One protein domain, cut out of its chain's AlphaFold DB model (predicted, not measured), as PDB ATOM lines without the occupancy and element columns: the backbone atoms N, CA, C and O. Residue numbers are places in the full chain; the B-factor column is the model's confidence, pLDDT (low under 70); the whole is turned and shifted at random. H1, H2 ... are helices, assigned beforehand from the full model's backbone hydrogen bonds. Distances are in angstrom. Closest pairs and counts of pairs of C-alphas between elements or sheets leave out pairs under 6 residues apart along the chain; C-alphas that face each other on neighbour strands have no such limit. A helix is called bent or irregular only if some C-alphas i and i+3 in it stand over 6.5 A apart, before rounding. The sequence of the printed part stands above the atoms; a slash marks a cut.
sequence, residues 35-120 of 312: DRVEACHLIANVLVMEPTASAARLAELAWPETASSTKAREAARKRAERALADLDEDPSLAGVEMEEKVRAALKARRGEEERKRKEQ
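Overview. This is residues 35 to 120 of the 312 residues of an uncharacterized protein of Moorella mulderi DSM 14980 (UniProt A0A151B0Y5). Two long helices, H3 and H5, make a rough L, with the last residues of H3 near the first part of H5; H1 and H2 pack on one side of H3, both crossing it, and H1 reaches on to H5, while the short H4 sits at the corner. Residues 114 to 120 of H5 stick out as a free arm. The printed part has 86 residues with five named helices, H1 to H5 in order, and no named strand, and its class is all helix. It is compact, with a radius of gyration of the C-alphas of 12.9 A and spans of 36 by 34 by 20 A.

Along the chain. Find C-alpha 35 at (70.561, 162.305, 135.641); from there H1, residues 35 to 49, runs 22.1 A. H2 follows at residues 55 to 62, 10.3 A long. Next find C-alpha 70 at (73.699, 172.257, 154.457), where H3, residues 70 to 89, begins its 28.8 A. H4, residues 91 to 94, is neither bent nor irregular, but only just: C-alphas 91 and 94 are 6.0 A apart. H5, residues 99 to 120, runs 31.4 A to C-alpha 120 at (73.724, 148.460, 168.755).

Arrangement. Begin with H1, which with H3 is a hub, each touching four other helices. H1, with residues 39 to 43 alone, touches H2 at a steep tilt of 50 degrees, opposite ways; their closest C-alphas, of Ala 39 and Ala 62, are 5.0 A apart. H3, with residues 79 to 87 alone, touches H1 about perpendicular, at 76 degrees, closest at the C-alphas of Cys 40 and Ala 83, 5.1 A. H3 touches H2 with residues 73 to 80 alone, at 86 degrees, about perpendicular, closest at the C-alphas of Ala 59 and Arg 77, 4.6 A. Residues 44 to 48 of H1 touch residues 101 to 106 of H5, only just about perpendicular at 70.2 degrees, closest at the C-alphas of Val 48 and Ala 105, 5.6 A. H4 touches H1, closest at the C-alphas of His 41 and Ala 94, 4.6 A, and H5, at those of Pro 91 and Glu 99, 5.0 A. H3 and H4 only just touch, only at the corner, with 3 pairs of C-alphas within 8 A, closest at Leu 87 and Leu 93, 6.3 A. H3 and H5 also only just touch, with 3 such pairs, closest at the C-alphas of Asp 88 and Leu 106, 7.2 A. H2 is apart from H4 and H5. In the backbones of H2, H3 and H5 every O i to N i+4 pair is within hydrogen-bond range, in H1 9 of 11 are, and H4 is too short for such a pair.

Size, cuts and confidence. The C-alphas farthest apart, of Asp 35 and Glu 119, are 36.9 A apart. The printed part has no cut; the links are tight but for the short one from H2 to H3. Mean pLDDT of the printed part is 84.7, and residues 64 to 68 are under 70.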
ATOM      1  N   ASP A  35      69.839 161.806 134.465       77.62
ATOM      2  CA  ASP A  35      70.561 162.305 135.641       77.62
ATOM      3  C   ASP A  35      70.480 161.359 136.858       77.62
ATOM      4  O   ASP A  35      71.379 161.318 137.691       77.62
ATOM      5  N   ARG A  36      69.401 160.581 136.974       82.00
ATOM      6  CA  ARG A  36      69.183 159.605 138.049       82.00
ATOM      7  C   ARG A  36      69.837 158.258 137.723       82.00
ATOM      8  O   ARG A  36      70.378 157.646 138.634       82.00
ATOM      9  N   VAL A  37      69.867 157.850 136.449       85.75
ATOM     10  CA  VAL A  37      70.639 156.684 135.973       85.75
ATOM     11  C   VAL A  37      72.140 156.911 136.178       85.75
ATOM     12  O   VAL A  37      72.818 156.053 136.726       85.75
ATOM     13  N   GLU A  38      72.657 158.094 135.845       87.06
ATOM     14  CA  GLU A  38      74.058 158.471 136.075       87.06
ATOM     15  C   GLU A  38      74.459 158.337 137.557       87.06
ATOM     16  O   GLU A  38      75.472 157.716 137.880       87.06
ATOM     17  N   ALA A  39      73.611 158.814 138.477       86.50
ATOM     18  CA  ALA A  39      73.812 158.621 139.914       86.50
ATOM     19  C   ALA A  39      73.768 157.134 140.335       86.50
ATOM     20  O   ALA A  39      74.517 156.740 141.228       86.50
ATOM     21  N   CYS A  40      72.940 156.305 139.685       90.06
ATOM     22  CA  CYS A  40      72.913 154.854 139.906       90.06
ATOM     23  C   CYS A  40      74.222 154.195 139.444       90.06
ATOM     24  O   CYS A  40      74.822 153.463 140.224       90.06
ATOM     25  N   HIS A  41      74.731 154.510 138.249       89.88
ATOM     26  CA  HIS A  41      76.024 154.005 137.763       89.88
ATOM     27  C   HIS A  41      77.193 154.399 138.689       89.88
ATOM     28  O   HIS A  41      78.017 153.554 139.042       89.88
ATOM     29  N   LEU A  42      77.261 155.664 139.125       90.50
ATOM     30  CA  LEU A  42      78.320 156.152 140.020       90.50
ATOM     31  C   LEU A  42      78.297 155.455 141.390       90.50
ATOM     32  O   LEU A  42      79.347 155.054 141.899       90.50
ATOM     33  N   ILE A  43      77.109 155.258 141.971       90.56
ATOM     34  CA  ILE A  43      76.943 154.536 143.240       90.56
ATOM     35  C   ILE A  43      77.215 153.038 143.070       90.56
ATOM     36  O   ILE A  43      77.918 152.461 143.895       90.56
ATOM     37  N   ALA A  44      76.734 152.413 141.994       91.56
ATOM     38  CA  ALA A  44      76.953 151.000 141.694       91.56
ATOM     39  C   ALA A  44      78.444 150.648 141.590       91.56
ATOM     40  O   ALA A  44      78.893 149.694 142.226       91.56
ATOM     41  N   ASN A  45      79.222 151.453 140.859       90.38
ATOM     42  CA  ASN A  45      80.670 151.277 140.732       90.38
ATOM     43  C   ASN A  45      81.375 151.261 142.098       90.38
ATOM     44  O   ASN A  45      82.261 150.440 142.331       90.38
ATOM     45  N   VAL A  46      80.962 152.133 143.025       91.56
ATOM     46  CA  VAL A  46      81.558 152.199 144.367       91.56
ATOM     47  C   VAL A  46      81.008 151.126 145.304       91.56
ATOM     48  O   VAL A  46      81.787 150.582 146.076       91.56
ATOM     49  N   LEU A  47      79.736 150.730 145.205       89.62
ATOM     50  CA  LEU A  47      79.188 149.600 145.969       89.62
ATOM     51  C   LEU A  47      79.861 148.268 145.616       89.62
ATOM     52  O   LEU A  47      80.071 147.451 146.505       89.62
ATOM     53  N   VAL A  48      80.209 148.040 144.346       89.12
ATOM     54  CA  VAL A  48      80.895 146.808 143.916       89.12
ATOM     55  C   VAL A  48      82.322 146.723 144.474       89.12
ATOM     56  O   VAL A  48      82.781 145.629 144.789       89.12
ATOM     57  N   MET A  49      83.001 147.861 144.646       88.94
ATOM     58  CA  MET A  49      84.338 147.929 145.257       88.94
ATOM     59  C   MET A  49      84.299 147.986 146.794       88.94
ATOM     60  O   MET A  49      85.191 147.471 147.460       88.94
ATOM     61  N   GLU A  50      83.282 148.635 147.360       87.12
ATOM     62  CA  GLU A  50      83.146 148.946 148.785       87.12
ATOM     63  C   GLU A  50      81.654 148.918 149.195       87.12
ATOM     64  O   GLU A  50      81.018 149.967 149.340       87.12
ATOM     65  N   PRO A  51      81.055 147.728 149.420       86.50
ATOM     66  CA  PRO A  51      79.626 147.601 149.750       86.50
ATOM     67  C   PRO A  51      79.208 148.395 150.999       86.50
ATOM     68  O   PRO A  51      78.070 148.858 151.129       86.50
ATOM     69  N   THR A  52      80.163 148.573 151.913       84.00
ATOM     70  CA  THR A  52      80.045 149.244 153.211       84.00
ATOM     71  C   THR A  52      80.190 150.771 153.133       84.00
ATOM     72  O   THR A  52      80.094 151.438 154.166       84.00
ATOM     73  N   ALA A  53      80.379 151.337 151.930       86.81
ATOM     74  CA  ALA A  53      80.626 152.761 151.704       86.81
ATOM     75  C   ALA A  53      79.617 153.669 152.429       86.81
ATOM     76  O   ALA A  53      78.395 153.452 152.407       86.81
ATOM     77  N   SER A  54      80.144 154.706 153.084       85.12
ATOM     78  CA  SER A  54      79.360 155.587 153.950       85.12
ATOM     79  C   SER A  54      78.331 156.409 153.165       85.12
ATOM     80  O   SER A  54      78.555 156.801 152.019       85.12
ATOM     81  N   ALA A  55      77.206 156.739 153.806       83.44
ATOM     82  CA  ALA A  55      76.165 157.566 153.190       83.44
ATOM     83  C   ALA A  55      76.659 158.975 152.792       83.44
ATOM     84  O   ALA A  55      76.073 159.590 151.908       83.44
ATOM     85  N   ALA A  56      77.735 159.476 153.414       83.44
ATOM     86  CA  ALA A  56      78.389 160.723 153.013       83.44
ATOM     87  C   ALA A  56      79.129 160.562 151.674       83.44
ATOM     88  O   ALA A  56      78.855 161.304 150.738       83.44
ATOM     89  N   ARG A  57      79.967 159.524 151.543       85.31
ATOM     90  CA  ARG A  57      80.709 159.232 150.308       85.31
ATOM     91  C   ARG A  57      79.778 158.929 149.131       85.31
ATOM     92  O   ARG A  57      80.015 159.395 148.023       85.31
ATOM     93  N   LEU A  58      78.679 158.209 149.368       86.12
ATOM     94  CA  LEU A  58      77.655 157.979 148.339       86.12
ATOM     95  C   LEU A  58      76.894 159.266 147.959       86.12
ATOM     96  O   LEU A  58      76.511 159.416 146.801       86.12
ATOM     97  N   ALA A  59      76.706 160.210 148.889       84.75
ATOM     98  CA  ALA A  59      76.120 161.521 148.591       84.75
ATOM     99  C   ALA A  59      77.052 162.393 147.734       84.75
ATOM    100  O   ALA A  59      76.596 162.974 146.754       84.75
ATOM    101  N   GLU A  60      78.345 162.437 148.063       84.81
ATOM    102  CA  GLU A  60      79.378 163.147 147.292       84.81
ATOM    103  C   GLU A  60      79.454 162.629 145.845       84.81
ATOM    104  O   GLU A  60      79.496 163.417 144.905       84.81
ATOM    105  N   LEU A  61      79.366 161.308 145.647       83.06
ATOM    106  CA  LEU A  61      79.311 160.685 144.318       83.06
ATOM    107  C   LEU A  61      78.011 160.999 143.561       83.06
ATOM    108  O   LEU A  61      78.032 161.176 142.347       83.06
ATOM    109  N   ALA A  62      76.875 161.086 144.259       76.75
ATOM    110  CA  ALA A  62      75.588 161.413 143.647       76.75
ATOM    111  C   ALA A  62      75.451 162.897 143.249       76.75
ATOM    112  O   ALA A  62      74.597 163.219 142.413       76.75
ATOM    113  N   TRP A  63      76.228 163.797 143.865       78.88
ATOM    114  CA  TRP A  63      76.252 165.232 143.559       78.88
ATOM    115  C   TRP A  63      77.596 165.888 143.959       78.88
ATOM    116  O   TRP A  63      77.699 166.459 145.048       78.88
ATOM    117  N   PRO A  64      78.625 165.876 143.090       65.75
ATOM    118  CA  PRO A  64      79.983 166.302 143.458       65.75
ATOM    119  C   PRO A  64      80.158 167.801 143.775       65.75
ATOM    120  O   PRO A  64      81.197 168.195 144.296       65.75
ATOM    121  N   GLU A  65      79.158 168.658 143.537       66.75
ATOM    122  CA  GLU A  65      79.211 170.089 143.897       66.75
ATOM    123  C   GLU A  65      79.078 170.367 145.418       66.75
ATOM    124  O   GLU A  65      79.015 171.524 145.850       66.75
ATOM    125  N   THR A  66      78.985 169.343 146.276       58.91
ATOM    126  CA  THR A  66      78.758 169.531 147.719       58.91
ATOM    127  C   THR A  66      79.986 170.017 148.488       58.91
ATOM    128  O   THR A  66      80.693 169.230 149.111       58.91
ATOM    129  N   ALA A  67      80.155 171.339 148.582       52.09
ATOM    130  CA  ALA A  67      81.079 171.959 149.539       52.09
ATOM    131  C   ALA A  67      80.367 172.833 150.593       52.09
ATOM    132  O   ALA A  67      80.444 172.553 151.793       52.09
ATOM    133  N   SER A  68      79.659 173.885 150.166       62.09
ATOM    134  CA  SER A  68      79.419 175.073 151.006       62.09
ATOM    135  C   SER A  68      78.150 175.088 151.870       62.09
ATOM    136  O   SER A  68      78.164 175.738 152.914       62.09
ATOM    137  N   SER A  69      77.054 174.418 151.487       78.06
ATOM    138  CA  SER A  69      75.755 174.571 152.176       78.06
ATOM    139  C   SER A  69      75.148 173.268 152.705       78.06
ATOM    140  O   SER A  69      75.236 172.207 152.086       78.06
ATOM    141  N   THR A  70      74.457 173.364 153.844       80.88
ATOM    142  CA  THR A  70      73.699 172.257 154.457       80.88
ATOM    143  C   THR A  70      72.599 171.734 153.534       80.88
ATOM    144  O   THR A  70      72.459 170.524 153.372       80.88
ATOM    145  N   LYS A  71      71.879 172.637 152.854       82.44
ATOM    146  CA  LYS A  71      70.827 172.295 151.881       82.44
ATOM    147  C   LYS A  71      71.357 171.465 150.705       82.44
ATOM    148  O   LYS A  71      70.685 170.525 150.292       82.44
ATOM    149  N   ALA A  72      72.559 171.765 150.201       79.62
ATOM    150  CA  ALA A  72      73.191 170.963 149.151       79.62
ATOM    151  C   ALA A  72      73.554 169.554 149.652       79.62
ATOM    152  O   ALA A  72      73.236 168.571 148.988       79.62
ATOM    153  N   ARG A  73      74.132 169.439 150.858       81.62
ATOM    154  CA  ARG A  73      74.461 168.138 151.475       81.62
ATOM    155  C   ARG A  73      73.213 167.275 151.713       81.62
ATOM    156  O   ARG A  73      73.236 166.077 151.448       81.62
ATOM    157  N   GLU A  74      72.102 167.878 152.141       84.81
ATOM    158  CA  GLU A  74      70.808 167.186 152.225       84.81
ATOM    159  C   GLU A  74      70.285 166.721 150.861       84.81
ATOM    160  O   GLU A  74      69.772 165.607 150.758       84.81
ATOM    161  N   ALA A  75      70.378 167.557 149.823       84.12
ATOM    162  CA  ALA A  75      69.914 167.213 148.480       84.12
ATOM    163  C   ALA A  75      70.727 166.054 147.880       84.12
ATOM    164  O   ALA A  75      70.142 165.104 147.358       84.12
ATOM    165  N   ALA A  76      72.052 166.092 148.034       85.19
ATOM    166  CA  ALA A  76      72.969 165.031 147.632       85.19
ATOM    167  C   ALA A  76      72.673 163.711 148.359       85.19
ATOM    168  O   ALA A  76      72.502 162.674 147.718       85.19
ATOM    169  N   ARG A  77      72.484 163.755 149.687       87.12
ATOM    170  CA  ARG A  77      72.077 162.583 150.475       87.12
ATOM    171  C   ARG A  77      70.742 162.009 149.989       87.12
ATOM    172  O   ARG A  77      70.670 160.820 149.703       87.12
ATOM    173  N   LYS A  78      69.717 162.848 149.810       88.94
ATOM    174  CA  LYS A  78      68.388 162.437 149.307       88.94
ATOM    175  C   LYS A  78      68.431 161.897 147.870       88.94
ATOM    176  O   LYS A  78      67.518 161.184 147.458       88.94
ATOM    177  N   ARG A  79      69.462 162.234 147.089       87.56
ATOM    178  CA  ARG A  79      69.712 161.687 145.747       87.56
ATOM    179  C   ARG A  79      70.399 160.324 145.814       87.56
ATOM    180  O   ARG A  79      69.944 159.417 145.126       87.56
ATOM    181  N   ALA A  80      71.394 160.157 146.684       89.75
ATOM    182  CA  ALA A  80      72.023 158.862 146.941       89.75
ATOM    183  C   ALA A  80      71.041 157.847 147.548       89.75
ATOM    184  O   ALA A  80      70.963 156.721 147.075       89.75
ATOM    185  N   GLU A  81      70.221 158.255 148.522       90.12
ATOM    186  CA  GLU A  81      69.156 157.419 149.103       90.12
ATOM    187  C   GLU A  81      68.141 156.956 148.044       90.12
ATOM    188  O   GLU A  81      67.674 155.821 148.095       90.12
ATOM    189  N   ARG A  82      67.830 157.801 147.049       90.12
ATOM    190  CA  ARG A  82      66.976 157.415 145.915       90.12
ATOM    191  C   ARG A  82      67.671 156.443 144.974       90.12
ATOM    192  O   ARG A  82      67.077 155.420 144.684       90.12
ATOM    193  N   ALA A  83      68.901 156.733 144.552       89.56
ATOM    194  CA  ALA A  83      69.664 155.860 143.659       89.56
ATOM    195  C   ALA A  83      69.947 154.478 144.284       89.56
ATOM    196  O   ALA A  83      69.955 153.476 143.580       89.56
ATOM    197  N   LEU A  84      70.110 154.399 145.609       90.75
ATOM    198  CA  LEU A  84      70.170 153.126 146.335       90.75
ATOM    199  C   LEU A  84      68.849 152.346 146.266       90.75
ATOM    200  O   LEU A  84      68.887 151.133 146.103       90.75
ATOM    201  N   ALA A  85      67.701 153.023 146.370       90.31
ATOM    202  CA  ALA A  85      66.396 152.386 146.197       90.31
ATOM    203  C   ALA A  85      66.150 151.964 144.736       90.31
ATOM    204  O   ALA A  85      65.689 150.854 144.501       90.31
ATOM    205  N   ASP A  86      66.529 152.799 143.761       90.38
ATOM    206  CA  ASP A  86      66.477 152.463 142.330       90.38
ATOM    207  C   ASP A  86      67.272 151.187 142.021       90.38
ATOM    208  O   ASP A  86      66.758 150.297 141.358       90.38
ATOM    209  N   LEU A  87      68.500 151.068 142.542       90.44
ATOM    210  CA  LEU A  87      69.352 149.888 142.348       90.44
ATOM    211  C   LEU A  87      68.866 148.634 143.095       90.44
ATOM    212  O   LEU A  87      69.319 147.539 142.768       90.44
ATOM    213  N   ASP A  88      67.991 148.772 144.096       89.62
ATOM    214  CA  ASP A  88      67.388 147.639 144.811       89.62
ATOM    215  C   ASP A  88      66.062 147.182 144.173       89.62
ATOM    216  O   ASP A  88      65.745 145.994 144.205       89.62
ATOM    217  N   GLU A  89      65.319 148.108 143.552       89.56
ATOM    218  CA  GLU A  89      64.155 147.815 142.702       89.56
ATOM    219  C   GLU A  89      64.578 147.240 141.334       89.56
ATOM    220  O   GLU A  89      63.995 146.257 140.873       89.56
ATOM    221  N   ASP A  90      65.604 147.817 140.699       89.31
ATOM    222  CA  ASP A  90      66.133 147.425 139.389       89.31
ATOM    223  C   ASP A  90      67.674 147.583 139.328       89.31
ATOM    224  O   ASP A  90      68.199 148.634 138.941       89.31
ATOM    225  N   PRO A  91      68.441 146.522 139.653       88.12
ATOM    226  CA  PRO A  91      69.901 146.555 139.575       88.12
ATOM    227  C   PRO A  91      70.455 146.707 138.145       88.12
ATOM    228  O   PRO A  91      71.653 146.954 137.992       88.12
ATOM    229  N   SER A  92      69.629 146.575 137.092       87.62
ATOM    230  CA  SER A  92      70.073 146.761 135.698       87.62
ATOM    231  C   SER A  92      70.338 148.235 135.357       87.62
ATOM    232  O   SER A  92      71.070 148.531 134.410       87.62
ATOM    233  N   LEU A  93      69.865 149.165 136.203       86.88
ATOM    234  CA  LEU A  93      70.180 150.602 136.176       86.88
ATOM    235  C   LEU A  93      71.656 150.934 136.484       86.88
ATOM    236  O   LEU A  93      72.034 152.105 136.469       86.88
ATOM    237  N   ALA A  94      72.488 149.926 136.765       85.94
ATOM    238  CA  ALA A  94      73.951 150.016 136.804       85.94
ATOM    239  C   ALA A  94      74.640 149.616 135.479       85.94
ATOM    240  O   ALA A  94      75.863 149.710 135.367       85.94
ATOM    241  N   GLY A  95      73.876 149.124 134.500       85.75
ATOM    242  CA  GLY A  95      74.366 148.393 133.334       85.75
ATOM    243  C   GLY A  95      74.371 146.874 133.558       85.75
ATOM    244  O   GLY A  95      74.707 146.381 134.634       85.75
ATOM    245  N   VAL A  96      74.021 146.119 132.511       82.31
ATOM    246  CA  VAL A  96      73.797 144.657 132.565       82.31
ATOM    247  C   VAL A  96      75.021 143.887 133.089       82.31
ATOM    248  O   VAL A  96      74.882 142.979 133.900       82.31
ATOM    249  N   GLU A  97      76.238 144.297 132.714       84.69
ATOM    250  CA  GLU A  97      77.504 143.679 133.160       84.69
ATOM    251  C   GLU A  97      77.821 143.879 134.659       84.69
ATOM    252  O   GLU A  97      78.757 143.273 135.201       84.69
ATOM    253  N   MET A  98      77.071 144.758 135.330       86.56
ATOM    254  CA  MET A  98      77.222 145.098 136.745       86.56
ATOM    255  C   MET A  98      76.046 144.612 137.602       86.56
ATOM    256  O   MET A  98      76.212 144.506 138.815       86.56
ATOM    257  N   GLU A  99      74.910 144.250 136.999       89.56
ATOM    258  CA  GLU A  99      73.661 143.870 137.679       89.56
ATOM    259  C   GLU A  99      73.872 142.830 138.799       89.56
ATOM    260  O   GLU A  99      73.467 143.042 139.944       89.56
ATOM    261  N   GLU A 100      74.554 141.719 138.503       89.62
ATOM    262  CA  GLU A 100      74.810 140.652 139.480       89.62
ATOM    263  C   GLU A 100      75.769 141.095 140.599       89.62
ATOM    264  O   GLU A 100      75.543 140.796 141.774       89.62
ATOM    265  N   LYS A 101      76.803 141.873 140.257       90.56
ATOM    266  CA  LYS A 101      77.783 142.404 141.221       90.56
ATOM    267  C   LYS A 101      77.121 143.399 142.177       90.56
ATOM    268  O   LYS A 101      77.371 143.358 143.380       90.56
ATOM    269  N   VAL A 102      76.237 144.255 141.662       90.62
ATOM    270  CA  VAL A 102      75.447 145.213 142.450       90.62
ATOM    271  C   VAL A 102      74.446 144.483 143.341       90.62
ATOM    272  O   VAL A 102      74.382 144.765 144.536       90.62
ATOM    273  N   ARG A 103      73.738 143.476 142.814       90.94
ATOM    274  CA  ARG A 103      72.848 142.599 143.594       90.94
ATOM    275  C   ARG A 103      73.591 141.913 144.750       90.94
ATOM    276  O   ARG A 103      73.068 141.851 145.864       90.94
ATOM    277  N   ALA A 104      74.822 141.450 144.524       90.19
ATOM    278  CA  ALA A 104      75.680 140.896 145.571       90.19
ATOM    279  C   ALA A 104      76.122 141.958 146.600       90.19
ATOM    280  O   ALA A 104      76.015 141.720 147.807       90.19
ATOM    281  N   ALA A 105      76.547 143.142 146.152       90.38
ATOM    282  CA  ALA A 105      76.959 144.244 147.022       90.38
ATOM    283  C   ALA A 105      75.815 144.761 147.915       90.38
ATOM    284  O   ALA A 105      75.999 144.917 149.122       90.38
ATOM    285  N   LEU A 106      74.608 144.950 147.368       90.44
ATOM    286  CA  LEU A 106      73.414 145.352 148.125       90.44
ATOM    287  C   LEU A 106      73.000 144.297 149.165       90.44
ATOM    288  O   LEU A 106      72.565 144.639 150.268       90.44
ATOM    289  N   LYS A 107      73.185 143.005 148.859       90.81
ATOM    290  CA  LYS A 107      72.979 141.912 149.821       90.81
ATOM    291  C   LYS A 107      74.014 141.944 150.952       90.81
ATOM    292  O   LYS A 107      73.635 141.834 152.116       90.81
ATOM    293  N   ALA A 108      75.296 142.131 150.629       87.50
ATOM    294  CA  ALA A 108      76.367 142.253 151.621       87.50
ATOM    295  C   ALA A 108      76.153 143.468 152.540       87.50
ATOM    296  O   ALA A 108      76.223 143.343 153.764       87.50
ATOM    297  N   ARG A 109      75.795 144.618 151.955       88.38
ATOM    298  CA  ARG A 109      75.476 145.854 152.675       88.38
ATOM    299  C   ARG A 109      74.351 145.659 153.691       88.38
ATOM    300  O   ARG A 109      74.541 145.981 154.861       88.38
ATOM    301  N   ARG A 110      73.215 145.082 153.275       87.19
ATOM    302  CA  ARG A 110      72.085 144.795 154.179       87.19
ATOM    303  C   ARG A 110      72.477 143.870 155.330       87.19
ATOM    304  O   ARG A 110      72.086 144.128 156.464       87.19
ATOM    305  N   GLY A 111      73.291 142.847 155.061       85.88
ATOM    306  CA  GLY A 111      73.810 141.955 156.101       85.88
ATOM    307  C   GLY A 111      74.659 142.679 157.151       85.88
ATOM    308  O   GLY A 111      74.531 142.400 158.343       85.88
ATOM    309  N   GLU A 112      75.488 143.647 156.749       83.31
ATOM    310  CA  GLU A 112      76.282 144.437 157.697       83.31
ATOM    311  C   GLU A 112      75.457 145.508 158.430       83.31
ATOM    312  O   GLU A 112      75.670 145.724 159.623       83.31
ATOM    313  N   GLU A 113      74.491 146.147 157.765       83.19
ATOM    314  CA  GLU A 113      73.549 147.074 158.408       83.19
ATOM    315  C   GLU A 113      72.695 146.347 159.472       83.19
ATOM    316  O   GLU A 113      72.529 146.854 160.584       83.19
ATOM    317  N   GLU A 114      72.258 145.109 159.205       85.25
ATOM    318  CA  GLU A 114      71.590 144.247 160.191       85.25
ATOM    319  C   GLU A 114      72.531 143.825 161.337       85.25
ATOM    320  O   GLU A 114      72.129 143.831 162.505       85.25
ATOM    321  N   ARG A 115      73.799 143.500 161.039       82.38
ATOM    322  CA  ARG A 115      74.799 143.142 162.061       82.38
ATOM    323  C   ARG A 115      75.067 144.312 163.010       82.38
ATOM    324  O   ARG A 115      74.973 144.139 164.223       82.38
ATOM    325  N   LYS A 116      75.300 145.509 162.462       79.75
ATOM    326  CA  LYS A 116      75.490 146.763 163.214       79.75
ATOM    327  C   LYS A 116      74.268 147.109 164.059       79.75
ATOM    328  O   LYS A 116      74.421 147.511 165.209       79.75
ATOM    329  N   ARG A 117      73.056 146.896 163.535       81.81
ATOM    330  CA  ARG A 117      71.818 147.050 164.312       81.81
ATOM    331  C   ARG A 117      71.786 146.099 165.515       81.81
ATOM    332  O   ARG A 117      71.551 146.561 166.626       81.81
ATOM    333  N   LYS A 118      72.081 144.809 165.325       77.81
ATOM    334  CA  LYS A 118      72.118 143.805 166.409       77.81
ATOM    335  C   LYS A 118      73.226 144.071 167.437       77.81
ATOM    336  O   LYS A 118      73.049 143.789 168.621       77.81
ATOM    337  N   GLU A 119      74.363 144.617 167.009       77.12
ATOM    338  CA  GLU A 119      75.433 145.104 167.893       77.12
ATOM    339  C   GLU A 119      74.964 146.317 168.720       77.12
ATOM    340  O   GLU A 119      75.168 146.354 169.935       77.12
ATOM    341  N   GLN A 120      74.270 147.273 168.094       74.69
ATOM    342  CA  GLN A 120      73.724 148.460 168.755       74.69
ATOM    343  C   GLN A 120      72.579 148.128 169.726       74.69
ATOM    344  O   GLN A 120      72.529 148.694 170.817       74.69
TER     345      GLN A 120